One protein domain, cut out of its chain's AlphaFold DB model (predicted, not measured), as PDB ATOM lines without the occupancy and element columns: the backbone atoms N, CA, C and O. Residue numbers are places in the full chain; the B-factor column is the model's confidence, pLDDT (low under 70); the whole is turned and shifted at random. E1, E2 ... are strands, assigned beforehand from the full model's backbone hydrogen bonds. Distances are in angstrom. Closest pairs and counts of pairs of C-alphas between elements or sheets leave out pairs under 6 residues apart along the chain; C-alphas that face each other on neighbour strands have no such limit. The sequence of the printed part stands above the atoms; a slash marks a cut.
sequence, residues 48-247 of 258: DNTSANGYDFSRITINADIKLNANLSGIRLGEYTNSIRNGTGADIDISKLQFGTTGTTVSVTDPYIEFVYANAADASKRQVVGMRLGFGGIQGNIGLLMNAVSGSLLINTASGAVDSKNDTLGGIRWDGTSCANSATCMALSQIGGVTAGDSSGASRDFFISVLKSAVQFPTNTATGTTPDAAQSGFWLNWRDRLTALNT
ATOM      1  N   ASP A  48     263.593 198.603 206.507       93.69
ATOM      2  CA  ASP A  48     264.691 198.611 207.466       93.69
ATOM      3  C   ASP A  48     265.638 199.770 207.170       93.69
ATOM      4  O   ASP A  48     266.107 199.941 206.041       93.69
ATOM      5  N   ASN A  49     265.948 200.560 208.197       94.06
ATOM      6  CA  ASN A  49     266.929 201.635 208.103       94.06
ATOM      7  C   ASN A  49     268.150 201.291 208.950       94.06
ATOM      8  O   ASN A  49     268.028 200.991 210.134       94.06
ATOM      9  N   THR A  50     269.331 201.345 208.345       93.75
ATOM     10  CA  THR A  50     270.603 201.089 209.029       93.75
ATOM     11  C   THR A  50     271.584 202.200 208.696       93.75
ATOM     12  O   THR A  50     271.634 202.646 207.555       93.75
ATOM     13  N   SER A  51     272.399 202.615 209.659       93.00
ATOM     14  CA  SER A  51     273.495 203.562 209.430       93.00
ATOM     15  C   SER A  51     274.824 202.862 209.688       93.00
ATOM     16  O   SER A  51     275.013 202.251 210.740       93.00
ATOM     17  N   ALA A  52     275.749 202.925 208.733       91.00
ATOM     18  CA  ALA A  52     277.075 202.326 208.856       91.00
ATOM     19  C   ALA A  52     278.095 203.062 207.979       91.00
ATOM     20  O   ALA A  52     277.784 203.475 206.865       91.00
ATOM     21  N   ASN A  53     279.334 203.199 208.461       88.88
ATOM     22  CA  ASN A  53     280.459 203.753 207.693       88.88
ATOM     23  C   ASN A  53     280.189 205.141 207.066       88.88
ATOM     24  O   ASN A  53     280.697 205.442 205.990       88.88
ATOM     25  N   GLY A  54     279.379 205.984 207.719       88.62
ATOM     26  CA  GLY A  54     279.014 207.314 207.206       88.62
ATOM     27  C   GLY A  54     277.924 207.318 206.122       88.62
ATOM     28  O   GLY A  54     277.633 208.378 205.564       88.62
ATOM     29  N   TYR A  55     277.309 206.165 205.852       94.50
ATOM     30  CA  TYR A  55     276.168 206.008 204.957       94.50
ATOM     31  C   TYR A  55     274.914 205.589 205.722       94.50
ATOM     32  O   TYR A  55     274.991 204.864 206.716       94.50
ATOM     33  N   ASP A  56     273.765 205.995 205.193       95.19
ATOM     34  CA  ASP A  56     272.457 205.487 205.591       95.19
ATOM     35  C   ASP A  56     271.910 204.571 204.501       95.19
ATOM     36  O   ASP A  56     271.983 204.882 203.311       95.19
ATOM     37  N   PHE A  57     271.328 203.461 204.927       96.25
ATOM     38  CA  PHE A  57     270.762 202.421 204.087       96.25
ATOM     39  C   PHE A  57     269.271 202.323 204.379       96.25
ATOM     40  O   PHE A  57     268.895 202.150 205.537       96.25
ATOM     41  N   SER A  58     268.438 202.405 203.344       95.75
ATOM     42  CA  SER A  58     266.995 202.166 203.448       95.75
ATOM     43  C   SER A  58     266.627 200.975 202.581       95.75
ATOM     44  O   SER A  58     266.671 201.067 201.352       95.75
ATOM     45  N   ARG A  59     266.286 199.855 203.219       96.31
ATOM     46  CA  ARG A  59     265.933 198.594 202.570       96.31
ATOM     47  C   ARG A  59     264.433 198.390 202.579       96.31
ATOM     48  O   ARG A  59     263.836 198.361 203.643       96.31
ATOM     49  N   ILE A  60     263.864 198.173 201.402       96.38
ATOM     50  CA  ILE A  60     262.499 197.694 201.220       96.38
ATOM     51  C   ILE A  60     262.587 196.213 200.862       96.38
ATOM     52  O   ILE A  60     263.068 195.873 199.779       96.38
ATOM     53  N   THR A  61     262.134 195.348 201.758       96.19
ATOM     54  CA  THR A  61     262.073 193.897 201.551       96.19
ATOM     55  C   THR A  61     260.640 193.496 201.239       96.19
ATOM     56  O   THR A  61     259.703 194.014 201.841       96.19
ATOM     57  N   ILE A  62     260.458 192.594 200.281       95.06
ATOM     58  CA  ILE A  62     259.171 191.984 199.951       95.06
ATOM     59  C   ILE A  62     259.125 190.642 200.677       95.06
ATOM     60  O   ILE A  62     259.930 189.769 200.371       95.06
ATOM     61  N   ASN A  63     258.193 190.459 201.607       92.31
ATOM     62  CA  ASN A  63     258.078 189.224 202.390       92.31
ATOM     63  C   ASN A  63     257.408 188.130 201.546       92.31
ATOM     64  O   ASN A  63     256.211 187.865 201.675       92.31
ATOM     65  N   ALA A  64     258.160 187.565 200.602       92.38
ATOM     66  CA  ALA A  64     257.655 186.627 199.612       92.38
ATOM     67  C   ALA A  64     258.663 185.522 199.275       92.38
ATOM     68  O   ALA A  64     259.845 185.782 199.044       92.38
ATOM     69  N   ASP A  65     258.130 184.307 199.125       94.62
ATOM     70  CA  ASP A  65     258.833 183.149 198.577       94.62
ATOM     71  C   ASP A  65     258.472 182.970 197.099       94.62
ATOM     72  O   ASP A  65     257.347 182.614 196.735       94.62
ATOM     73  N   ILE A  66     259.441 183.197 196.217       94.94
ATOM     74  CA  ILE A  66     259.270 183.169 194.767       94.94
ATOM     75  C   ILE A  66     259.961 181.935 194.190       94.94
ATOM     76  O   ILE A  66     261.145 181.697 194.417       94.94
ATOM     77  N   LYS A  67     259.241 181.163 193.369       96.25
ATOM     78  CA  LYS A  67     259.826 180.092 192.548       96.25
ATOM     79  C   LYS A  67     260.021 180.590 191.123       96.25
ATOM     80  O   LYS A  67     259.053 180.813 190.403       96.25
ATOM     81  N   LEU A  68     261.275 180.738 190.714       93.06
ATOM     82  CA  LEU A  68     261.670 181.239 189.406       93.06
ATOM     83  C   LEU A  68     262.046 180.087 188.478       93.06
ATOM     84  O   LEU A  68     262.915 179.271 188.790       93.06
ATOM     85  N   ASN A  69     261.421 180.051 187.306       95.25
ATOM     86  CA  ASN A  69     261.998 179.414 186.133       95.25
ATOM     87  C   ASN A  69     262.017 180.452 185.007       95.25
ATOM     88  O   ASN A  69     260.964 180.858 184.519       95.25
ATOM     89  N   ALA A  70     263.208 180.929 184.656       94.06
ATOM     90  CA  ALA A  70     263.375 182.005 183.690       94.06
ATOM     91  C   ALA A  70     264.692 181.859 182.931       94.06
ATOM     92  O   ALA A  70     265.684 181.374 183.472       94.06
ATOM     93  N   ASN A  71     264.702 182.334 181.686       94.50
ATOM     94  CA  ASN A  71     265.884 182.393 180.839       94.50
ATOM     95  C   ASN A  71     266.180 183.846 180.482       94.50
ATOM     96  O   ASN A  71     265.383 184.491 179.806       94.50
ATOM     97  N   LEU A  72     267.341 184.332 180.899       94.88
ATOM     98  CA  LEU A  72     267.884 185.627 180.524       94.88
ATOM     99  C   LEU A  72     269.181 185.404 179.739       94.88
ATOM    100  O   LEU A  72     269.963 184.491 180.019       94.88
ATOM    101  N   SER A  73     269.418 186.226 178.725       94.12
ATOM    102  CA  SER A  73     270.635 186.148 177.918       94.12
ATOM    103  C   SER A  73     271.075 187.525 177.468       94.12
ATOM    104  O   SER A  73     270.223 188.358 177.167       94.12
ATOM    105  N   GLY A  74     272.389 187.727 177.373       94.12
ATOM    106  CA  GLY A  74     272.965 189.001 176.947       94.12
ATOM    107  C   GLY A  74     272.762 190.116 177.971       94.12
ATOM    108  O   GLY A  74     272.444 191.242 177.598       94.12
ATOM    109  N   ILE A  75     272.909 189.808 179.262       95.44
ATOM    110  CA  ILE A  75     272.874 190.829 180.312       95.44
ATOM    111  C   ILE A  75     274.202 191.581 180.257       95.44
ATOM    112  O   ILE A  75     275.239 191.026 180.612       95.44
ATOM    113  N   ARG A  76     274.155 192.842 179.826       95.81
ATOM    114  CA  ARG A  76     275.288 193.772 179.837       95.81
ATOM    115  C   ARG A  76     274.918 194.982 180.683       95.81
ATOM    116  O   ARG A  76     273.971 195.690 180.351       95.81
ATOM    117  N   LEU A  77     275.636 195.206 181.779       96.12
ATOM    118  CA  LEU A  77     275.421 196.331 182.692       96.12
ATOM    119  C   LEU A  77     276.718 197.122 182.862       96.12
ATOM    120  O   LEU A  77     277.798 196.539 182.934       96.12
ATOM    121  N   GLY A  78     276.609 198.449 182.954       94.44
ATOM    122  CA  GLY A  78     277.767 199.323 183.162       94.44
ATOM    123  C   GLY A  78     278.703 199.372 181.958       94.44
ATOM    124  O   GLY A  78     279.905 199.168 182.104       94.44
ATOM    125  N   GLU A  79     278.154 199.611 180.766       94.25
ATOM    126  CA  GLU A  79     278.950 199.762 179.549       94.25
ATOM    127  C   GLU A  79     279.543 201.173 179.462       94.25
ATOM    128  O   GLU A  79     278.829 202.168 179.350       94.25
ATOM    129  N   TYR A  80     280.867 201.251 179.562       90.69
ATOM    130  CA  TYR A  80     281.644 202.480 179.415       90.69
ATOM    131  C   TYR A  80     283.101 202.135 179.119       90.69
ATOM    132  O   TYR A  80     283.614 201.089 179.527       90.69
ATOM    133  N   THR A  81     283.797 203.036 178.432       88.06
ATOM    134  CA  THR A  81     285.225 202.869 178.168       88.06
ATOM    135  C   THR A  81     286.022 203.049 179.456       88.06
ATOM    136  O   THR A  81     285.968 204.100 180.090       88.06
ATOM    137  N   ASN A  82     286.789 202.028 179.820       78.12
ATOM    138  CA  ASN A  82     287.779 202.075 180.891       78.12
ATOM    139  C   ASN A  82     289.151 201.747 180.280       78.12
ATOM    140  O   ASN A  82     289.226 200.975 179.329       78.12
ATOM    141  N   SER A  83     290.243 202.326 180.775       81.75
ATOM    142  CA  SER A  83     291.594 201.923 180.354       81.75
ATOM    143  C   SER A  83     292.000 200.564 180.936       81.75
ATOM    144  O   SER A  83     292.820 199.854 180.360       81.75
ATOM    145  N   ILE A  84     291.402 200.179 182.062       79.62
ATOM    146  CA  ILE A  84     291.673 198.949 182.798       79.62
ATOM    147  C   ILE A  84     290.634 197.889 182.410       79.62
ATOM    148  O   ILE A  84     289.432 198.141 182.481       79.62
ATOM    149  N   ARG A  85     291.103 196.696 182.005       82.31
ATOM    150  CA  ARG A  85     290.279 195.504 181.699       82.31
ATOM    151  C   ARG A  85     289.015 195.807 180.881       82.31
ATOM    152  O   ARG A  85     287.896 195.452 181.238       82.31
ATOM    153  N   ASN A  86     289.202 196.452 179.733       84.81
ATOM    154  CA  ASN A  86     288.107 196.840 178.842       84.81
ATOM    155  C   ASN A  86     287.651 195.736 177.871       84.81
ATOM    156  O   ASN A  86     286.955 196.045 176.911       84.81
ATOM    157  N   GLY A  87     288.056 194.478 178.075       81.44
ATOM    158  CA  GLY A  87     287.836 193.393 177.109       81.44
ATOM    159  C   GLY A  87     286.368 193.224 176.704       81.44
ATOM    160  O   GLY A  87     286.065 193.163 175.517       81.44
ATOM    161  N   THR A  88     285.452 193.224 177.677       85.88
ATOM    162  CA  THR A  88     283.995 193.161 177.439       85.88
ATOM    163  C   THR A  88     283.341 194.542 177.307       85.88
ATOM    164  O   THR A  88     282.245 194.655 176.755       85.88
ATOM    165  N   GLY A  89     283.995 195.591 177.822       90.44
ATOM    166  CA  GLY A  89     283.489 196.969 177.880       90.44
ATOM    167  C   GLY A  89     282.397 197.223 178.929       90.44
ATOM    168  O   GLY A  89     282.011 198.375 179.124       90.44
ATOM    169  N   ALA A  90     281.928 196.182 179.621       95.19
ATOM    170  CA  ALA A  90     280.849 196.236 180.602       95.19
ATOM    171  C   ALA A  90     281.328 195.757 181.977       95.19
ATOM    172  O   ALA A  90     282.174 194.867 182.069       95.19
ATOM    173  N   ASP A  91     280.770 196.335 183.040       96.00
ATOM    174  CA  ASP A  91     281.004 195.885 184.413       96.00
ATOM    175  C   ASP A  91     280.477 194.469 184.635       96.00
ATOM    176  O   ASP A  91     281.180 193.630 185.181       96.00
ATOM    177  N   ILE A  92     279.258 194.170 184.192       96.88
ATOM    178  CA  ILE A  92     278.684 192.824 184.275       96.88
ATOM    179  C   ILE A  92     278.316 192.395 182.860       96.88
ATOM    180  O   ILE A  92     277.461 193.023 182.235       96.88
ATOM    181  N   ASP A  93     278.951 191.332 182.371       97.19
ATOM    182  CA  ASP A  93     278.667 190.720 181.072       97.19
ATOM    183  C   ASP A  93     278.361 189.228 181.253       97.19
ATOM    184  O   ASP A  93     279.257 188.395 181.437       97.19
ATOM    185  N   ILE A  94     277.068 188.901 181.230       97.12
ATOM    186  CA  ILE A  94     276.544 187.548 181.411       97.12
ATOM    187  C   ILE A  94     275.839 187.111 180.128       97.12
ATOM    188  O   ILE A  94     274.741 187.562 179.787       97.12
ATOM    189  N   SER A  95     276.458 186.156 179.439       96.38
ATOM    190  CA  SER A  95     275.945 185.593 178.191       96.38
ATOM    191  C   SER A  95     274.657 184.798 178.416       96.38
ATOM    192  O   SER A  95     273.708 184.909 177.630       96.38
ATOM    193  N   LYS A  96     274.600 184.006 179.494       96.19
ATOM    194  CA  LYS A  96     273.434 183.194 179.875       96.19
ATOM    195  C   LYS A  96     273.229 183.241 181.386       96.19
ATOM    196  O   LYS A  96     274.150 182.938 182.136       96.19
ATOM    197  N   LEU A  97     272.012 183.575 181.806       95.69
ATOM    198  CA  LEU A  97     271.545 183.482 183.186       95.69
ATOM    199  C   LEU A  97     270.182 182.788 183.185       95.69
ATOM    200  O   LEU A  97     269.199 183.329 182.688       95.69
ATOM    201  N   GLN A  98     270.116 181.576 183.712       95.62
ATOM    202  CA  GLN A  98     268.934 180.729 183.669       95.62
ATOM    203  C   GLN A  98     268.592 180.283 185.078       95.62
ATOM    204  O   GLN A  98     269.334 179.523 185.693       95.62
ATOM    205  N   PHE A  99     267.467 180.753 185.595       95.25
ATOM    206  CA  PHE A  99     266.955 180.299 186.876       95.25
ATOM    207  C   PHE A  99     266.214 178.983 186.662       95.25
ATOM    208  O   PHE A  99     265.223 178.948 185.933       95.25
ATOM    209  N   GLY A 100     266.691 177.913 187.296       93.81
ATOM    210  CA  GLY A 100     266.156 176.567 187.142       93.81
ATOM    211  C   GLY A 100     266.684 175.849 185.899       93.81
ATOM    212  O   GLY A 100     267.428 176.387 185.081       93.81
ATOM    213  N   THR A 101     266.276 174.594 185.771       91.62
ATOM    214  CA  THR A 101     266.507 173.731 184.607       91.62
ATOM    215  C   THR A 101     265.162 173.251 184.064       91.62
ATOM    216  O   THR A 101     264.108 173.553 184.629       91.62
ATOM    217  N   THR A 102     265.162 172.462 182.990       92.38
ATOM    218  CA  THR A 102     263.946 171.791 182.516       92.38
ATOM    219  C   THR A 102     263.287 171.003 183.655       92.38
ATOM    220  O   THR A 102     263.833 170.020 184.150       92.38
ATOM    221  N   GLY A 103     262.106 171.460 184.082       89.19
ATOM    222  CA  GLY A 103     261.320 170.846 185.156       89.19
ATOM    223  C   GLY A 103     261.651 171.304 186.583       89.19
ATOM    224  O   GLY A 103     260.923 170.931 187.505       89.19
ATOM    225  N   THR A 104     262.674 172.139 186.795       93.12
ATOM    226  CA  THR A 104     263.044 172.651 188.128       93.12
ATOM    227  C   THR A 104     262.910 174.173 188.217       93.12
ATOM    228  O   THR A 104     262.795 174.872 187.212       93.12
ATOM    229  N   THR A 105     262.860 174.692 189.442       95.75
ATOM    230  CA  THR A 105     262.768 176.129 189.742       95.75
ATOM    231  C   THR A 105     263.848 176.494 190.752       95.75
ATOM    232  O   THR A 105     264.210 175.662 191.583       95.75
ATOM    233  N   VAL A 106     264.295 177.742 190.733       97.00
ATOM    234  CA  VAL A 106     265.100 178.340 191.805       97.00
ATOM    235  C   VAL A 106     264.161 179.015 192.791       97.00
ATOM    236  O   VAL A 106     263.237 179.711 192.379       97.00
ATOM    237  N   SER A 107     264.379 178.796 194.081       97.12
ATOM    238  CA  SER A 107     263.630 179.474 195.138       97.12
ATOM    239  C   SER A 107     264.381 180.732 195.554       97.12
ATOM    240  O   SER A 107     265.590 180.680 195.779       97.12
ATOM    241  N   VAL A 108     263.668 181.845 195.636       97.12
ATOM    242  CA  VAL A 108     264.161 183.145 196.087       97.12
ATOM    243  C   VAL A 108     263.263 183.606 197.221       97.12
ATOM    244  O   VAL A 108     262.049 183.643 197.047       97.12
ATOM    245  N   THR A 109     263.850 183.951 198.357       96.62
ATOM    246  CA  THR A 109     263.131 184.443 199.535       96.62
ATOM    247  C   THR A 109     263.550 185.877 199.825       96.62
ATOM    248  O   THR A 109     264.703 186.261 199.587       96.62
ATOM    249  N   ASP A 110     262.603 186.664 200.325       96.00
ATOM    250  CA  ASP A 110     262.803 188.040 200.780       96.00
ATOM    251  C   ASP A 110     263.570 188.918 199.773       96.00
ATOM    252  O   ASP A 110     264.649 189.442 200.088       96.00
ATOM    253  N   PRO A 111     263.092 189.054 198.520       96.38
ATOM    254  CA  PRO A 111     263.722 189.965 197.583       96.38
ATOM    255  C   PRO A 111     263.625 191.395 198.100       96.38
ATOM    256  O   PRO A 111     262.587 191.823 198.603       96.38
ATOM    257  N   TYR A 112     264.708 192.149 197.958       97.38
ATOM    258  CA  TYR A 112     264.795 193.497 198.488       97.38
ATOM    259  C   TYR A 112     265.462 194.462 197.515       97.38
ATOM    260  O   TYR A 112     266.286 194.089 196.676       97.38
ATOM    261  N   ILE A 113     265.129 195.736 197.688       97.81
ATOM    262  CA  ILE A 113     265.854 196.869 197.123       97.81
ATOM    263  C   ILE A 113     266.338 197.722 198.289       97.81
ATOM    264  O   ILE A 113     265.569 198.038 199.191       97.81
ATOM    265  N   GLU A 114     267.605 198.111 198.281       97.56
ATOM    266  CA  GLU A 114     268.197 198.955 199.312       97.56
ATOM    267  C   GLU A 114     268.880 200.167 198.688       97.56
ATOM    268  O   GLU A 114     269.747 200.031 197.825       97.56
ATOM    269  N   PHE A 115     268.486 201.356 199.132       97.31
ATOM    270  CA  PHE A 115     269.071 202.625 198.716       97.31
ATOM    271  C   PHE A 115     270.169 203.049 199.680       97.31
ATOM    272  O   PHE A 115     270.039 202.867 200.890       97.31
ATOM    273  N   VAL A 116     271.225 203.652 199.137       97.25
ATOM    274  CA  VAL A 116     272.367 204.157 199.900       97.25
ATOM    275  C   VAL A 116     272.402 205.675 199.813       97.25
ATOM    276  O   VAL A 116     272.408 206.249 198.720       97.25
ATOM    277  N   TYR A 117     272.497 206.325 200.965       96.12
ATOM    278  CA  TYR A 117     272.584 207.771 201.098       96.12
ATOM    279  C   TYR A 117     273.870 208.165 201.820       96.12
ATOM    280  O   TYR A 117     274.252 207.540 202.804       96.12
ATOM    281  N   ALA A 118     274.511 209.240 201.373       93.81
ATOM    282  CA  ALA A 118     275.574 209.911 202.120       93.81
ATOM    283  C   ALA A 118     275.073 211.251 202.673       93.81
ATOM    284  O   ALA A 118     274.106 211.821 202.159       93.81
ATOM    285  N   ASN A 119     275.761 211.757 203.702       88.56
ATOM    286  CA  ASN A 119     275.428 213.002 204.412       88.56
ATOM    287  C   ASN A 119     274.002 213.017 204.978       88.56
ATOM    288  O   ASN A 119     273.342 214.051 204.998       88.56
ATOM    289  N   ALA A 120     273.491 211.869 205.412       77.19
ATOM    290  CA  ALA A 120     272.080 211.749 205.746       77.19
ATOM    291  C   ALA A 120     271.642 212.547 206.991       77.19
ATOM    292  O   ALA A 120     270.467 212.889 207.103       77.19
ATOM    293  N   ALA A 121     272.585 212.920 207.862       79.62
ATOM    294  CA  ALA A 121     272.344 213.821 208.989       79.62
ATOM    295  C   ALA A 121     272.057 215.283 208.573       79.62
ATOM    296  O   ALA A 121     271.509 216.044 209.366       79.62
ATOM    297  N   ASP A 122     272.417 215.687 207.350       85.00
ATOM    298  CA  ASP A 122     272.194 217.037 206.823       85.00
ATOM    299  C   ASP A 122     271.286 216.955 205.590       85.00
ATOM    300  O   ASP A 122     271.731 216.660 204.478       85.00
ATOM    301  N   ALA A 123     269.994 217.238 205.780       81.06
ATOM    302  CA  ALA A 123     268.992 217.162 204.717       81.06
ATOM    303  C   ALA A 123     269.337 218.027 203.488       81.06
ATOM    304  O   ALA A 123     268.943 217.680 202.378       81.06
ATOM    305  N   SER A 124     270.106 219.109 203.664       87.62
ATOM    306  CA  SER A 124     270.522 219.993 202.567       87.62
ATOM    307  C   SER A 124     271.675 219.431 201.723       87.62
ATOM    308  O   SER A 124     271.882 219.870 200.594       87.62
ATOM    309  N   LYS A 125     272.414 218.447 202.251       88.50
ATOM    310  CA  LYS A 125     273.570 217.805 201.597       88.50
ATOM    311  C   LYS A 125     273.361 216.319 201.328       88.50
ATOM    312  O   LYS A 125     274.274 215.659 200.814       88.50
ATOM    313  N   ARG A 126     272.193 215.785 201.694       90.38
ATOM    314  CA  ARG A 126     271.842 214.381 201.505       90.38
ATOM    315  C   ARG A 126     271.897 214.040 200.025       90.38
ATOM    316  O   ARG A 126     271.245 214.676 199.200       90.38
ATOM    317  N   GLN A 127     272.661 213.007 199.702       92.88
ATOM    318  CA  GLN A 127     272.845 212.556 198.328       92.88
ATOM    319  C   GLN A 127     272.599 211.057 198.222       92.88
ATOM    320  O   GLN A 127     273.031 210.291 199.083       92.88
ATOM    321  N   VAL A 128     271.926 210.646 197.147       94.38
ATOM    322  CA  VAL A 128     271.818 209.233 196.775       94.38
ATOM    323  C   VAL A 128     273.155 208.803 196.185       94.38
ATOM    324  O   VAL A 128     273.621 209.370 195.195       94.38
ATOM    325  N   VAL A 129     273.782 207.814 196.809       96.69
ATOM    326  CA  VAL A 129     275.054 207.228 196.363       96.69
ATOM    327  C   VAL A 129     274.795 206.099 195.378       96.69
ATOM    328  O   VAL A 129     275.568 205.903 194.445       96.69
ATOM    329  N   GLY A 130     273.694 205.377 195.558       97.38
ATOM    330  CA  GLY A 130     273.297 204.303 194.669       97.38
ATOM    331  C   GLY A 130     272.255 203.401 195.307       97.38
ATOM    332  O   GLY A 130     271.585 203.782 196.270       97.38
ATOM    333  N   MET A 131     272.127 202.201 194.761       97.88
ATOM    334  CA  MET A 131     271.190 201.201 195.255       97.88
ATOM    335  C   MET A 131     271.681 199.787 194.972       97.88
ATOM    336  O   MET A 131     272.498 199.575 194.074       97.88
ATOM    337  N   ARG A 132     271.142 198.815 195.705       97.69
ATOM    338  CA  ARG A 132     271.302 197.391 195.418       97.69
ATOM    339  C   ARG A 132     269.969 196.666 195.396       97.69
ATOM    340  O   ARG A 132     269.057 197.022 196.134       97.69
ATOM    341  N   LEU A 133     269.894 195.635 194.571       97.44
ATOM    342  CA  LEU A 133     268.837 194.636 194.571       97.44
ATOM    343  C   LEU A 133     269.453 193.303 194.983       97.44
ATOM    344  O   LEU A 133     270.507 192.929 194.472       97.44
ATOM    345  N   GLY A 134     268.812 192.596 195.900       96.88
ATOM    346  CA  GLY A 134     269.299 191.314 196.391       96.88
ATOM    347  C   GLY A 134     268.180 190.456 196.950       96.88
ATOM    348  O   GLY A 134     267.007 190.823 196.880       96.88
ATOM    349  N   PHE A 135     268.561 189.304 197.486       96.56
ATOM    350  CA  PHE A 135     267.639 188.319 198.044       96.56
ATOM    351  C   PHE A 135     268.079 187.951 199.461       96.56
ATOM    352  O   PHE A 135     269.280 187.823 199.708       96.56
ATOM    353  N   GLY A 136     267.135 187.755 200.384       95.50
ATOM    354  CA  GLY A 136     267.440 187.185 201.700       95.50
ATOM    355  C   GLY A 136     267.921 185.736 201.598       95.50
ATOM    356  O   GLY A 136     268.796 185.312 202.353       95.50
ATOM    357  N   GLY A 137     267.416 184.998 200.607       96.88
ATOM    358  CA  GLY A 137     267.871 183.656 200.273       96.88
ATOM    359  C   GLY A 137     267.681 183.327 198.795       96.88
ATOM    360  O   GLY A 137     266.678 183.683 198.185       96.88
ATOM    361  N   ILE A 138     268.638 182.613 198.210       97.94
ATOM    362  CA  ILE A 138     268.528 182.001 196.883       97.94
ATOM    363  C   ILE A 138     268.993 180.545 196.937       97.94
ATOM    364  O   ILE A 138     270.069 180.238 197.457       97.94
ATOM    365  N   GLN A 139     268.172 179.633 196.413       97.94
ATOM    366  CA  GLN A 139     268.459 178.202 196.428       97.94
ATOM    367  C   GLN A 139     268.021 177.497 195.145       97.94
ATOM    368  O   GLN A 139     266.868 177.590 194.719       97.94
ATOM    369  N   GLY A 140     268.936 176.726 194.564       97.00
ATOM    370  CA  GLY A 140     268.681 175.898 193.389       97.00
ATOM    371  C   GLY A 140     269.755 176.027 192.318       97.00
ATOM    372  O   GLY A 140     270.752 176.728 192.478       97.00
ATOM    373  N   ASN A 141     269.535 175.325 191.209       97.12
ATOM    374  CA  ASN A 141     270.471 175.289 190.092       97.12
ATOM    375  C   ASN A 141     270.212 176.446 189.131       97.12
ATOM    376  O   ASN A 141     269.079 176.665 188.695       97.12
ATOM    377  N   ILE A 142     271.279 177.159 188.794       97.12
ATOM    378  CA  ILE A 142     271.266 178.338 187.942       97.12
ATOM    379  C   ILE A 142     272.255 178.098 186.808       97.12
ATOM    380  O   ILE A 142     273.453 177.930 187.035       97.12
ATOM    381  N   GLY A 143     271.760 178.069 185.574       96.75
ATOM    382  CA  GLY A 143     272.623 178.140 184.402       96.75
ATOM    383  C   GLY A 143     273.271 179.518 184.363       96.75
ATOM    384  O   GLY A 143     272.575 180.528 184.362       96.75
ATOM    385  N   LEU A 144     274.595 179.577 184.372       96.31
ATOM    386  CA  LEU A 144     275.341 180.824 184.497       96.31
ATOM    387  C   LEU A 144     276.561 180.722 183.604       96.31
ATOM    388  O   LEU A 144     277.356 179.816 183.800       96.31
ATOM    389  N   LEU A 145     276.686 181.632 182.645       96.50
ATOM    390  CA  LEU A 145     277.847 181.754 181.771       96.50
ATOM    391  C   LEU A 145     278.219 183.229 181.666       96.50
ATOM    392  O   LEU A 145     277.460 184.017 181.093       96.50
ATOM    393  N   MET A 146     279.367 183.599 182.228       96.44
ATOM    394  CA  MET A 146     279.803 184.993 182.337       96.44
ATOM    395  C   MET A 146     281.086 185.216 181.546       96.44
ATOM    396  O   MET A 146     281.977 184.370 181.551       96.44
ATOM    397  N   ASN A 147     281.181 186.370 180.893       95.50
ATOM    398  CA  ASN A 147     282.396 186.800 180.207       95.50
ATOM    399  C   ASN A 147     283.274 187.626 181.154       95.50
ATOM    400  O   ASN A 147     284.485 187.440 181.184       95.50
ATOM    401  N   ALA A 148     282.659 188.514 181.938       94.88
ATOM    402  CA  ALA A 148     283.325 189.300 182.972       94.88
ATOM    403  C   ALA A 148     282.324 189.768 184.037       94.88
ATOM    404  O   ALA A 148     281.138 189.962 183.752       94.88
ATOM    405  N   VAL A 149     282.816 189.986 185.255       95.50
ATOM    406  CA  VAL A 149     282.050 190.548 186.367       95.50
ATOM    407  C   VAL A 149     282.906 191.524 187.173       95.50
ATOM    408  O   VAL A 149     284.007 191.201 187.607       95.50
ATOM    409  N   SER A 150     282.396 192.730 187.387       95.75
ATOM    410  CA  SER A 150     282.821 193.635 188.446       95.75
ATOM    411  C   SER A 150     282.138 193.161 189.718       95.75
ATOM    412  O   SER A 150     280.918 193.292 189.853       95.75
ATOM    413  N   GLY A 151     282.880 192.517 190.613       95.31
ATOM    414  CA  GLY A 151     282.235 191.872 191.741       95.31
ATOM    415  C   GLY A 151     283.114 191.098 192.708       95.31
ATOM    416  O   GLY A 151     284.262 190.736 192.442       95.31
ATOM    417  N   SER A 152     282.485 190.778 193.829       95.19
ATOM    418  CA  SER A 152     282.975 189.889 194.872       95.19
ATOM    419  C   SER A 152     282.307 188.534 194.679       95.19
ATOM    420  O   SER A 152     281.167 188.326 195.095       95.19
ATOM    421  N   LEU A 153     282.995 187.627 193.997       95.06
ATOM    422  CA  LEU A 153     282.462 186.341 193.572       95.06
ATOM    423  C   LEU A 153     283.351 185.222 194.103       95.06
ATOM    424  O   LEU A 153     284.568 185.264 193.931       95.06
ATOM    425  N   LEU A 154     282.732 184.216 194.712       94.56
ATOM    426  CA  LEU A 154     283.389 182.974 195.100       94.56
ATOM    427  C   LEU A 154     282.534 181.798 194.632       94.56
ATOM    428  O   LEU A 154     281.406 181.646 195.085       94.56
ATOM    429  N   ILE A 155     283.079 180.962 193.751       95.19
ATOM    430  CA  ILE A 155     282.439 179.730 193.277       95.19
ATOM    431  C   ILE A 155     283.340 178.553 193.632       95.19
ATOM    432  O   ILE A 155     284.449 178.437 193.112       95.19
ATOM    433  N   ASN A 156     282.854 177.644 194.472       94.88
ATOM    434  CA  ASN A 156     283.556 176.401 194.776       94.88
ATOM    435  C   ASN A 156     283.474 175.438 193.587       94.88
ATOM    436  O   ASN A 156     282.421 175.284 192.968       94.88
ATOM    437  N   THR A 157     284.567 174.757 193.271       92.81
ATOM    438  CA  THR A 157     284.641 173.739 192.219       92.81
ATOM    439  C   THR A 157     285.247 172.457 192.790       92.81
ATOM    440  O   THR A 157     285.791 172.440 193.892       92.81
ATOM    441  N   ALA A 158     285.191 171.355 192.038       88.56
ATOM    442  CA  ALA A 158     285.829 170.107 192.466       88.56
ATOM    443  C   ALA A 158     287.365 170.222 192.589       88.56
ATOM    444  O   ALA A 158     287.980 169.446 193.315       88.56
ATOM    445  N   SER A 159     287.981 171.172 191.879       83.88
ATOM    446  CA  SER A 159     289.434 171.376 191.821       83.88
ATOM    447  C   SER A 159     289.924 172.586 192.627       83.88
ATOM    448  O   SER A 159     291.108 172.910 192.562       83.88
ATOM    449  N   GLY A 160     289.045 173.262 193.373       88.25
ATOM    450  CA  GLY A 160     289.389 174.449 194.150       88.25
ATOM    451  C   GLY A 160     288.250 175.460 194.176       88.25
ATOM    452  O   GLY A 160     287.104 175.110 194.447       88.25
ATOM    453  N   ALA A 161     288.562 176.725 193.909       90.38
ATOM    454  CA  ALA A 161     287.565 177.781 193.842       90.38
ATOM    455  C   ALA A 161     287.946 178.851 192.816       90.38
ATOM    456  O   ALA A 161     289.123 179.149 192.608       90.38
ATOM    457  N   VAL A 162     286.927 179.450 192.211       91.94
ATOM    458  CA  VAL A 162     287.029 180.664 191.407       91.94
ATOM    459  C   VAL A 162     286.682 181.827 192.326       91.94
ATOM    460  O   VAL A 162     285.518 182.014 192.668       91.94
ATOM    461  N   ASP A 163     287.703 182.560 192.773       92.25
ATOM    462  CA  ASP A 163     287.574 183.612 193.785       92.25
ATOM    463  C   ASP A 163     288.158 184.947 193.302       92.25
ATOM    464  O   ASP A 163     289.361 185.045 193.042       92.25
ATOM    465  N   SER A 164     287.318 185.985 193.239       92.00
ATOM    466  CA  SER A 164     287.730 187.337 192.849       92.00
ATOM    467  C   SER A 164     288.472 188.108 193.947       92.00
ATOM    468  O   SER A 164     289.073 189.137 193.664       92.00
ATOM    469  N   LYS A 165     288.487 187.635 195.202       87.50
ATOM    470  CA  LYS A 165     289.067 188.363 196.354       87.50
ATOM    471  C   LYS A 165     290.553 188.671 196.196       87.50
ATOM    472  O   LYS A 165     291.028 189.684 196.693       87.50
ATOM    473  N   ASN A 166     291.279 187.774 195.532       82.56
ATOM    474  CA  ASN A 166     292.722 187.896 195.319       82.56
ATOM    475  C   ASN A 166     293.066 188.570 193.987       82.56
ATOM    476  O   ASN A 166     294.228 188.591 193.581       82.56
ATOM    477  N   ASP A 167     292.062 189.092 193.288       89.31
ATOM    478  CA  ASP A 167     292.283 189.871 192.093       89.31
ATOM    479  C   ASP A 167     293.018 191.179 192.423       89.31
ATOM    480  O   ASP A 167     292.616 191.942 193.300       89.31
ATOM    481  N   THR A 168     294.083 191.477 191.681       86.75
ATOM    482  CA  THR A 168     294.941 192.649 191.928       86.75
ATOM    483  C   THR A 168     294.245 193.982 191.668       86.75
ATOM    484  O   THR A 168     294.710 195.018 192.140       86.75
ATOM    485  N   LEU A 169     293.131 193.965 190.936       87.12
ATOM    486  CA  LEU A 169     292.293 195.126 190.649       87.12
ATOM    487  C   LEU A 169     290.994 195.104 191.465       87.12
ATOM    488  O   LEU A 169     290.038 195.807 191.136       87.12
ATOM    489  N   GLY A 170     290.963 194.300 192.530       85.75
ATOM    490  CA  GLY A 170     289.873 194.253 193.490       85.75
ATOM    491  C   GLY A 170     288.579 193.673 192.938       85.75
ATOM    492  O   GLY A 170     287.549 193.929 193.536       85.75
ATOM    493  N   GLY A 171     288.607 192.932 191.824       90.50
ATOM    494  CA  GLY A 171     287.434 192.296 191.225       90.50
ATOM    495  C   GLY A 171     286.746 193.128 190.144       90.50
ATOM    496  O   GLY A 171     285.659 192.757 189.720       90.50
ATOM    497  N   ILE A 172     287.339 194.236 189.681       91.88
ATOM    498  CA  ILE A 172     286.786 195.053 188.585       91.88
ATOM    499  C   ILE A 172     286.922 194.311 187.250       91.88
ATOM    500  O   ILE A 172     288.034 193.931 186.858       91.88
ATOM    501  N   ARG A 173     285.791 194.157 186.538       93.44
ATOM    502  CA  ARG A 173     285.669 193.513 185.215       93.44
ATOM    503  C   ARG A 173     286.498 192.232 185.116       93.44
ATOM    504  O   ARG A 173     287.253 192.022 184.167       93.44
ATOM    505  N   TRP A 174     286.412 191.416 186.155       93.56
ATOM    506  CA  TRP A 174     287.202 190.213 186.320       93.56
ATOM    507  C   TRP A 174     286.598 189.057 185.521       93.56
ATOM    508  O   TRP A 174     285.391 188.833 185.557       93.56
ATOM    509  N   ASP A 175     287.435 188.319 184.796       92.94
ATOM    510  CA  ASP A 175     287.029 187.227 183.900       92.94
ATOM    511  C   ASP A 175     287.366 185.830 184.448       92.94
ATOM    512  O   ASP A 175     287.193 184.829 183.753       92.94
ATOM    513  N   GLY A 176     287.846 185.738 185.694       91.00
ATOM    514  CA  GLY A 176     288.234 184.477 186.339       91.00
ATOM    515  C   GLY A 176     289.697 184.070 186.129       91.00
ATOM    516  O   GLY A 176     290.221 183.230 186.861       91.00
ATOM    517  N   THR A 177     290.400 184.676 185.166       87.31
ATOM    518  CA  THR A 177     291.760 184.250 184.786       87.31
ATOM    519  C   THR A 177     292.855 184.805 185.696       87.31
ATOM    520  O   THR A 177     293.961 184.271 185.737       87.31
ATOM    521  N   SER A 178     292.554 185.859 186.457       82.81
ATOM    522  CA  SER A 178     293.467 186.451 187.438       82.81
ATOM    523  C   SER A 178     293.165 185.896 188.831       82.81
ATOM    524  O   SER A 178     292.211 186.330 189.467       82.81
ATOM    525  N   CYS A 179     293.948 184.932 189.311       76.62
ATOM    526  CA  CYS A 179     293.753 184.328 190.630       76.62
ATOM    527  C   CYS A 179     295.099 184.049 191.326       76.62
ATOM    528  O   CYS A 179     296.154 184.103 190.696       76.62
ATOM    529  N   ALA A 180     295.070 183.764 192.634       70.06
ATOM    530  CA  ALA A 180     296.281 183.645 193.460       70.06
ATOM    531  C   ALA A 180     297.258 182.546 192.996       70.06
ATOM    532  O   ALA A 180     298.462 182.662 193.210       70.06
ATOM    533  N   ASN A 181     296.746 181.488 192.357       71.19
ATOM    534  CA  ASN A 181     297.549 180.420 191.774       71.19
ATOM    535  C   ASN A 181     297.150 180.206 190.311       71.19
ATOM    536  O   ASN A 181     296.115 179.607 190.022       71.19
ATOM    537  N   SER A 182     298.001 180.658 189.390       69.38
ATOM    538  CA  SER A 182     297.767 180.565 187.945       69.38
ATOM    539  C   SER A 182     297.538 179.138 187.437       69.38
ATOM    540  O   SER A 182     296.860 178.968 186.428       69.38
ATOM    541  N   ALA A 183     298.022 178.110 188.145       68.38
ATOM    542  CA  ALA A 183     297.804 176.707 187.783       68.38
ATOM    543  C   ALA A 183     296.362 176.221 188.022       68.38
ATOM    544  O   ALA A 183     295.968 175.191 187.481       68.38
ATOM    545  N   THR A 184     295.579 176.940 188.831       70.56
ATOM    546  CA  THR A 184     294.188 176.597 189.164       70.56
ATOM    547  C   THR A 184     293.192 177.666 188.716       70.56
ATOM    548  O   THR A 184     292.007 177.548 189.027       70.56
ATOM    549  N   CYS A 185     293.644 178.712 188.014       80.88
ATOM    550  CA  CYS A 185     292.737 179.733 187.504       80.88
ATOM    551  C   CYS A 185     291.818 179.150 186.435       80.88
ATOM    552  O   CYS A 185     292.222 178.342 185.599       80.88
ATOM    553  N   MET A 186     290.570 179.597 186.463       89.38
ATOM    554  CA  MET A 186     289.526 179.140 185.568       89.38
ATOM    555  C   MET A 186     288.726 180.348 185.120       89.38
ATOM    556  O   MET A 186     288.264 181.132 185.950       89.38
ATOM    557  N   ALA A 187     288.562 180.491 183.809       92.31
ATOM    558  CA  ALA A 187     287.769 181.577 183.268       92.31
ATOM    559  C   ALA A 187     286.298 181.403 183.669       92.31
ATOM    560  O   ALA A 187     285.778 180.285 183.709       92.31
ATOM    561  N   LEU A 188     285.592 182.508 183.902       94.50
ATOM    562  CA  LEU A 188     284.161 182.478 184.213       94.50
ATOM    563  C   LEU A 188     283.333 181.870 183.073       94.50
ATOM    564  O   LEU A 188     282.290 181.271 183.325       94.50
ATOM    565  N   SER A 189     283.836 181.939 181.839       94.38
ATOM    566  CA  SER A 189     283.245 181.296 180.664       94.38
ATOM    567  C   SER A 189     283.335 179.764 180.693       94.38
ATOM    568  O   SER A 189     282.672 179.089 179.909       94.38
ATOM    569  N   GLN A 190     284.133 179.188 181.594       95.06
ATOM    570  CA  GLN A 190     284.180 177.746 181.822       95.06
ATOM    571  C   GLN A 190     283.185 177.305 182.896       95.06
ATOM    572  O   GLN A 190     282.879 176.121 182.983       95.06
ATOM    573  N   ILE A 191     282.630 178.215 183.692       96.00
ATOM    574  CA  ILE A 191     281.536 177.873 184.597       96.00
ATOM    575  C   ILE A 191     280.266 177.799 183.754       96.00
ATOM    576  O   ILE A 191     279.827 178.804 183.212       96.00
ATOM    577  N   GLY A 192     279.702 176.598 183.597       95.94
ATOM    578  CA  GLY A 192     278.440 176.392 182.873       95.94
ATOM    579  C   GLY A 192     277.200 176.569 183.753       95.94
ATOM    580  O   GLY A 192     276.068 176.436 183.299       95.94
ATOM    581  N   GLY A 193     277.382 176.840 185.037       96.56
ATOM    582  CA  GLY A 193     276.294 177.053 185.973       96.56
ATOM    583  C   GLY A 193     276.733 176.841 187.404       96.56
ATOM    584  O   GLY A 193     277.837 176.363 187.672       96.56
ATOM    585  N   VAL A 194     275.847 177.189 188.321       97.31
ATOM    586  CA  VAL A 194     276.088 177.157 189.756       97.31
ATOM    587  C   VAL A 194     274.872 176.604 190.494       97.31
ATOM    588  O   VAL A 194     273.727 176.834 190.107       97.31
ATOM    589  N   THR A 195     275.119 175.868 191.566       97.75
ATOM    590  CA  THR A 195     274.133 175.575 192.599       97.75
ATOM    591  C   THR A 195     274.267 176.633 193.681       97.75
ATOM    592  O   THR A 195     275.336 176.785 194.276       97.75
ATOM    593  N   ALA A 196     273.182 177.366 193.908       97.94
ATOM    594  CA  ALA A 196     273.040 178.294 195.017       97.94
ATOM    595  C   ALA A 196     272.478 177.564 196.243       97.94
ATOM    596  O   ALA A 196     271.469 176.855 196.136       97.94
ATOM    597  N   GLY A 197     273.105 177.771 197.399       97.06
ATOM    598  CA  GLY A 197     272.786 177.073 198.640       97.06
ATOM    599  C   GLY A 197     273.419 175.683 198.733       97.06
ATOM    600  O   GLY A 197     273.993 175.156 197.781       97.06
ATOM    601  N   ASP A 198     273.302 175.085 199.910       95.19
ATOM    602  CA  ASP A 198     273.807 173.753 200.233       95.19
ATOM    603  C   ASP A 198     272.881 173.050 201.250       95.19
ATOM    604  O   ASP A 198     271.736 173.459 201.468       95.19
ATOM    605  N   SER A 199     273.354 171.970 201.877       94.00
ATOM    606  CA  SER A 199     272.610 171.251 202.921       94.00
ATOM    607  C   SER A 199     272.320 172.090 204.170       94.00
ATOM    608  O   SER A 199     271.413 171.758 204.929       94.00
ATOM    609  N   SER A 200     273.062 173.176 204.381       92.81
ATOM    610  CA  SER A 200     272.892 174.117 205.489       92.81
ATOM    611  C   SER A 200     271.938 175.269 205.134       92.81
ATOM    612  O   SER A 200     271.741 176.181 205.944       92.81
ATOM    613  N   GLY A 201     271.355 175.261 203.930       94.94
ATOM    614  CA  GLY A 201     270.297 176.170 203.487       94.94
ATOM    615  C   GLY A 201     270.669 177.013 202.266       94.94
ATOM    616  O   GLY A 201     271.692 176.803 201.617       94.94
ATOM    617  N   ALA A 202     269.828 178.001 201.968       97.19
ATOM    618  CA  ALA A 202     270.021 178.922 200.851       97.19
ATOM    619  C   ALA A 202     271.340 179.716 200.945       97.19
ATOM    620  O   ALA A 202     271.903 179.891 202.030       97.19
ATOM    621  N   SER A 203     271.807 180.212 199.798       97.25
ATOM    622  CA  SER A 203     272.819 181.270 199.701       97.25
ATOM    623  C   SER A 203     272.174 182.602 200.082       97.25
ATOM    624  O   SER A 203     271.089 182.903 199.587       97.25
ATOM    625  N   ARG A 204     272.815 183.410 200.928       96.25
ATOM    626  CA  ARG A 204     272.156 184.557 201.589       96.25
ATOM    627  C   ARG A 204     272.811 185.908 201.329       96.25
ATOM    628  O   ARG A 204     272.414 186.893 201.938       96.25
ATOM    629  N   ASP A 205     273.832 185.972 200.477       95.50
ATOM    630  CA  ASP A 205     274.600 187.201 200.236       95.50
ATOM    631  C   ASP A 205     274.512 187.735 198.800       95.50
ATOM    632  O   ASP A 205     275.241 188.663 198.448       95.50
ATOM    633  N   PHE A 206     273.609 187.198 197.978       96.62
ATOM    634  CA  PHE A 206     273.449 187.659 196.604       96.62
ATOM    635  C   PHE A 206     272.897 189.089 196.543       96.62
ATOM    636  O   PHE A 206     271.792 189.362 197.022       96.62
ATOM    637  N   PHE A 207     273.623 189.982 195.869       97.62
ATOM    638  CA  PHE A 207     273.083 191.260 195.409       97.62
ATOM    639  C   PHE A 207     273.812 191.795 194.173       97.62
ATOM    640  O   PHE A 207     274.983 191.502 193.937       97.62
ATOM    641  N   ILE A 208     273.125 192.652 193.420       97.75
ATOM    642  CA  ILE A 208     273.704 193.508 192.383       97.75
ATOM    643  C   ILE A 208     273.446 194.961 192.777       97.75
ATOM    644  O   ILE A 208     272.319 195.326 193.108       97.75
ATOM    645  N   SER A 209     274.477 195.798 192.740       98.19
ATOM    646  CA  SER A 209     274.382 197.224 193.040       98.19
ATOM    647  C   SER A 209     274.810 198.097 191.874       98.19
ATOM    648  O   SER A 209     275.631 197.689 191.060       98.19
ATOM    649  N   VAL A 210     274.291 199.320 191.842       97.81
ATOM    650  CA  VAL A 210     274.768 200.413 190.995       97.81
ATOM    651  C   VAL A 210     275.133 201.590 191.890       97.81
ATOM    652  O   VAL A 210     274.308 202.050 192.683       97.81
ATOM    653  N   LEU A 211     276.382 202.045 191.806       97.50
ATOM    654  CA  LEU A 211     276.960 202.981 192.766       97.50
ATOM    655  C   LEU A 211     277.733 204.109 192.077       97.50
ATOM    656  O   LEU A 211     278.500 203.886 191.143       97.50
ATOM    657  N   LYS A 212     277.591 205.331 192.591       95.19
ATOM    658  CA  LYS A 212     278.381 206.501 192.184       95.19
ATOM    659  C   LYS A 212     279.811 206.472 192.736       95.19
ATOM    660  O   LYS A 212     280.718 207.029 192.128       95.19
ATOM    661  N   SER A 213     280.009 205.862 193.897       94.50
ATOM    662  CA  SER A 213     281.298 205.742 194.583       94.50
ATOM    663  C   SER A 213     281.379 204.393 195.282       94.50
ATOM    664  O   SER A 213     280.350 203.750 195.470       94.50
ATOM    665  N   ALA A 214     282.574 203.986 195.708       94.81
ATOM    666  CA  ALA A 214     282.706 202.770 196.499       94.81
ATOM    667  C   ALA A 214     281.871 202.851 197.791       94.81
ATOM    668  O   ALA A 214     281.802 203.908 198.424       94.81
ATOM    669  N   VAL A 215     281.231 201.743 198.166       96.00
ATOM    670  CA  VAL A 215     280.393 201.617 199.363       96.00
ATOM    671  C   VAL A 215     280.716 200.308 200.066       96.00
ATOM    672  O   VAL A 215     280.702 199.239 199.456       96.00
ATOM    673  N   GLN A 216     280.942 200.391 201.378       95.31
ATOM    674  CA  GLN A 216     281.001 199.215 202.235       95.31
ATOM    675  C   GLN A 216     279.633 198.978 202.868       95.31
ATOM    676  O   GLN A 216     279.234 199.697 203.789       95.31
ATOM    677  N   PHE A 217     278.912 197.984 202.350       95.19
ATOM    678  CA  PHE A 217     277.588 197.628 202.853       95.19
ATOM    679  C   PHE A 217     277.661 197.058 204.281       95.19
ATOM    680  O   PHE A 217     278.683 196.474 204.658       95.19
ATOM    681  N   PRO A 218     276.584 197.190 205.080       93.38
ATOM    682  CA  PRO A 218     276.534 196.622 206.421       93.38
ATOM    683  C   PRO A 218     276.756 195.108 206.409       93.38
ATOM    684  O   PRO A 218     276.435 194.426 205.431       93.38
ATOM    685  N   THR A 219     277.263 194.586 207.528       91.88
ATOM    686  CA  THR A 219     277.380 193.144 207.760       91.88
ATOM    687  C   THR A 219     276.041 192.468 207.523       91.88
ATOM    688  O   THR A 219     275.015 192.877 208.070       91.88
ATOM    689  N   ASN A 220     276.057 191.412 206.716       86.75
ATOM    690  CA  ASN A 220     274.882 190.593 206.523       86.75
ATOM    691  C   ASN A 220     274.656 189.772 207.795       86.75
ATOM    692  O   ASN A 220     275.452 188.899 208.135       86.75
ATOM    693  N   THR A 221     273.575 190.064 208.511       84.44
ATOM    694  CA  THR A 221     273.232 189.395 209.771       84.44
ATOM    695  C   THR A 221     272.999 187.896 209.590       84.44
ATOM    696  O   THR A 221     273.268 187.131 210.511       84.44
ATOM    697  N   ALA A 222     272.572 187.457 208.401       83.12
ATOM    698  CA  ALA A 222     272.320 186.051 208.111       83.12
ATOM    699  C   ALA A 222     273.614 185.236 207.944       83.12
ATOM    700  O   ALA A 222     273.669 184.074 208.349       83.12
ATOM    701  N   THR A 223     274.664 185.820 207.359       85.56
ATOM    702  CA  THR A 223     275.966 185.150 207.172       85.56
ATOM    703  C   THR A 223     276.970 185.484 208.274       85.56
ATOM    704  O   THR A 223     277.948 184.760 208.440       85.56
ATOM    705  N   GLY A 224     276.762 186.578 209.012       87.50
ATOM    706  CA  GLY A 224     277.734 187.135 209.954       87.50
ATOM    707  C   GLY A 224     278.962 187.747 209.272       87.50
ATOM    708  O   GLY A 224     279.921 188.107 209.950       87.50
ATOM    709  N   THR A 225     278.956 187.860 207.941       86.62
ATOM    710  CA  THR A 225     280.089 188.350 207.154       86.62
ATOM    711  C   THR A 225     279.832 189.757 206.640       86.62
ATOM    712  O   THR A 225     278.734 190.107 206.197       86.62
ATOM    713  N   THR A 226     280.865 190.592 206.702       89.88
ATOM    714  CA  THR A 226     280.873 191.872 205.998       89.88
ATOM    715  C   THR A 226     281.248 191.604 204.540       89.88
ATOM    716  O   THR A 226     282.297 190.994 204.310       89.88
ATOM    717  N   PRO A 227     280.421 192.015 203.560       92.12
ATOM    718  CA  PRO A 227     280.791 191.925 202.153       92.12
ATOM    719  C   PRO A 227     282.091 192.689 201.867       92.12
ATOM    720  O   PRO A 227     282.459 193.611 202.600       92.12
ATOM    721  N   ASP A 228     282.789 192.318 200.795       92.19
ATOM    722  CA  ASP A 228     283.880 193.158 200.296       92.19
ATOM    723  C   ASP A 228     283.297 194.486 199.765       92.19
ATOM    724  O   ASP A 228     282.152 194.532 199.302       92.19
ATOM    725  N   ALA A 229     284.086 195.564 199.813       94.12
ATOM    726  CA  ALA A 229     283.620 196.889 199.414       94.12
ATOM    727  C   ALA A 229     283.242 196.929 197.927       94.12
ATOM    728  O   ALA A 229     284.087 196.725 197.050       94.12
ATOM    729  N   ALA A 230     281.977 197.246 197.654       95.81
ATOM    730  CA  ALA A 230     281.457 197.376 196.304       95.81
ATOM    731  C   ALA A 230     282.012 198.648 195.658       95.81
ATOM    732  O   ALA A 230     281.939 199.724 196.250       95.81
ATOM    733  N   GLN A 231     282.580 198.528 194.458       94.38
ATOM    734  CA  GLN A 231     283.170 199.657 193.736       94.38
ATOM    735  C   GLN A 231     282.106 200.473 192.987       94.38
ATOM    736  O   GLN A 231     280.956 200.055 192.851       94.38
ATOM    737  N   SER A 232     282.484 201.659 192.500       94.31
ATOM    738  CA  SER A 232     281.615 202.463 191.629       94.31
ATOM    739  C   SER A 232     281.285 201.730 190.327       94.31
ATOM    740  O   SER A 232     282.125 201.000 189.806       94.31
ATOM    741  N   GLY A 233     280.116 202.011 189.756       95.25
ATOM    742  CA  GLY A 233     279.581 201.298 188.599       95.25
ATOM    743  C   GLY A 233     278.623 200.194 189.029       95.25
ATOM    744  O   GLY A 233     277.991 200.294 190.086       95.25
ATOM    745  N   PHE A 234     278.485 199.163 188.199       97.31
ATOM    746  CA  PHE A 234     277.750 197.961 188.581       97.31
ATOM    747  C   PHE A 234     278.663 197.001 189.341       97.31
ATOM    748  O   PHE A 234     279.799 196.754 188.940       97.31
ATOM    749  N   TRP A 235     278.143 196.440 190.426       97.56
ATOM    750  CA  TRP A 235     278.861 195.498 191.276       97.56
ATOM    751  C   TRP A 235     277.985 194.299 191.605       97.56
ATOM    752  O   TRP A 235     276.830 194.477 191.991       97.56
ATOM    753  N   LEU A 236     278.525 193.090 191.495       97.50
ATOM    754  CA  LEU A 236     277.863 191.859 191.921       97.50
ATOM    755  C   LEU A 236     278.555 191.305 193.164       97.50
ATOM    756  O   LEU A 236     279.772 191.155 193.183       97.50
ATOM    757  N   ASN A 237     277.792 190.947 194.190       97.06
ATOM    758  CA  ASN A 237     278.292 190.157 195.309       97.06
ATOM    759  C   ASN A 237     277.582 188.810 195.336       97.06
ATOM    760  O   ASN A 237     276.352 188.762 195.335       97.06
ATOM    761  N   TRP A 238     278.363 187.735 195.377       96.44
ATOM    762  CA  TRP A 238     277.864 186.387 195.596       96.44
ATOM    763  C   TRP A 238     278.997 185.469 196.045       96.44
ATOM    764  O   TRP A 238     279.815 185.020 195.240       96.44
ATOM    765  N   ARG A 239     279.085 185.216 197.346       94.75
ATOM    766  CA  ARG A 239     280.171 184.419 197.925       94.75
ATOM    767  C   ARG A 239     279.678 183.326 198.863       94.75
ATOM    768  O   ARG A 239     280.425 182.388 199.132       94.75
ATOM    769  N   ASP A 240     278.455 183.436 199.374       96.06
ATOM    770  CA  ASP A 240     277.852 182.453 200.266       96.06
ATOM    771  C   ASP A 240     277.337 181.264 199.451       96.06
ATOM    772  O   ASP A 240     276.500 181.417 198.565       96.06
ATOM    773  N   ARG A 241     277.822 180.060 199.777       95.94
ATOM    774  CA  ARG A 241     277.256 178.774 199.325       95.94
ATOM    775  C   ARG A 241     276.989 178.704 197.822       95.94
ATOM    776  O   ARG A 241     275.878 178.399 197.383       95.94
ATOM    777  N   LEU A 242     278.026 178.968 197.038       96.50
ATOM    778  CA  LEU A 242     277.975 178.865 195.589       96.50
ATOM    779  C   LEU A 242     278.940 177.782 195.115       96.50
ATOM    780  O   LEU A 242     280.135 177.827 195.405       96.50
ATOM    781  N   THR A 243     278.420 176.790 194.396       97.31
ATOM    782  CA  THR A 243     279.212 175.665 193.877       97.31
ATOM    783  C   THR A 243     278.966 175.506 192.386       97.31
ATOM    784  O   THR A 243     277.825 175.583 191.944       97.31
ATOM    785  N   ALA A 244     280.005 175.280 191.590       97.00
ATOM    786  CA  ALA A 244     279.876 175.068 190.156       97.00
ATOM    787  C   ALA A 244     279.120 173.765 189.847       97.00
ATOM    788  O   ALA A 244     279.447 172.704 190.373       97.00
ATOM    789  N   LEU A 245     278.150 173.837 188.932       95.69
ATOM    790  CA  LEU A 245     277.482 172.659 188.366       95.69
ATOM    791  C   LEU A 245     278.416 171.881 187.441       95.69
ATOM    792  O   LEU A 245     278.386 170.655 187.391       95.69
ATOM    793  N   ASN A 246     279.214 172.614 186.670       94.44
ATOM    794  CA  ASN A 246     280.269 172.090 185.823       94.44
ATOM    795  C   ASN A 246     281.287 173.194 185.523       94.44
ATOM    796  O   ASN A 246     281.006 174.384 185.676       94.44
ATOM    797  N   THR A 247     282.447 172.765 185.044       94.62
ATOM    798  CA  THR A 247     283.562 173.628 184.647       94.62
ATOM    799  C   THR A 247     283.900 173.466 183.157       94.62
ATOM    800  O   THR A 247     285.056 173.588 182.756       94.62
TER     801      THR A 247
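AT A GLANCE: This is residues 48 to 247 of the 258 residues of an uncharacterized protein of Burkholderiales bacterium (UniProt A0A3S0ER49). One long, twisted sheet is folded over on itself, with the long strand E7 bending sharply back so that it belongs to two layers. The layer of E4, E5 and the last part of E7 lies partly face to face with E11, E12 and E8, E10 and E13 stand at one end, and E1, E2 and E6 with the first part of E7 reach away as a wing. The printed part has 200 residues with no named helix and thirteen named strands, E1 to E13 in order, in one branched sheet, mixed, with E8 and E12 as its parallel pair; the class is all strand. It is compact, with a radius of gyration of the C-alphas of 16.7 A, and its C-alphas span 51 by 42 by 29 A.

HOW THE PARTS SIT: E1, residues 48 to 52, and E2, residues 55 to 62, form a hairpin, antiparallel at 155 degrees, with N 50 and O 57 3.0 A apart. On the other side of E2 lies E6, residues 106 to 118, antiparallel at 151 degrees, with N 58 and O 115 3.0 A apart. E2 runs on into E3, residues 65 to 68, at 79 degrees; E3 is antiparallel to E6, with N 66 and O 108 2.8 A apart. E4, residues 70 to 79, and E5, residues 90 to 99, form a hairpin at 175 degrees, with N 72 and O 97 2.8 A apart. E6 and E7, residues 127 to 149, form a hairpin at 157 degrees, with N 114 and O 132 2.8 A apart. E7 bends by 153 degrees at residue 145, and its residues 142 to 149 pair with E5, where N 98 and O 143 are 2.8 A apart. E8, residues 151 to 157, and E9, residues 160 to 163, form a hairpin at 170 degrees, with N 155 and O 162 2.9 A apart. On the other side of E7 from E5 and E6 lie E10, residues 193 to 196, and E11, residues 207 to 211; N 142 and O 194 are 2.8 A apart, as are N 133 and O 208. E11 and E12, residues 233 to 238, form a hairpin at 160 degrees, with N 209 and O 235 2.8 A apart. E12 is parallel to E8 at 30 degrees, with N 152 and O 236 2.8 A apart. The closest C-alphas of E5 and E12, those of Asp 91 and Phe 234, are 5.7 A apart. E13, residues 242 to 246, is antiparallel to E10 at 147 degrees, with N 195 and O 243 2.7 A apart, and its closest C-alpha to E8 is Thr 243 to Asn 156, 4.5 A. E1 and E9 are apart.

IN THESE COORDINATES: E1 begins at C-alpha 48, (264.691, 198.611, 207.466). E2 is 22.6 A long from first to last C-alpha, E4 24.0 A, E5 22.1 A and E6 34.8 A. E7, the longest strand with 23 residues, spans 26.7 A and ends at C-alpha 149, (282.050, 190.548, 186.367). E8 is 18.3 A long and E12 16.6 A. E13 ends at C-alpha 246, (280.269, 172.090, 185.823).

THE WHOLE: The two C-alphas farthest apart, those of Ser 124 and Ser 159, are 53.3 A apart. The printed part has no cut. Two links are long: E9 to E10, residues 164 to 192, and E11 to E12, residues 212 to 232. The mean pLDDT of the printed part is 92.6, and residues 182 to 183 are under 70.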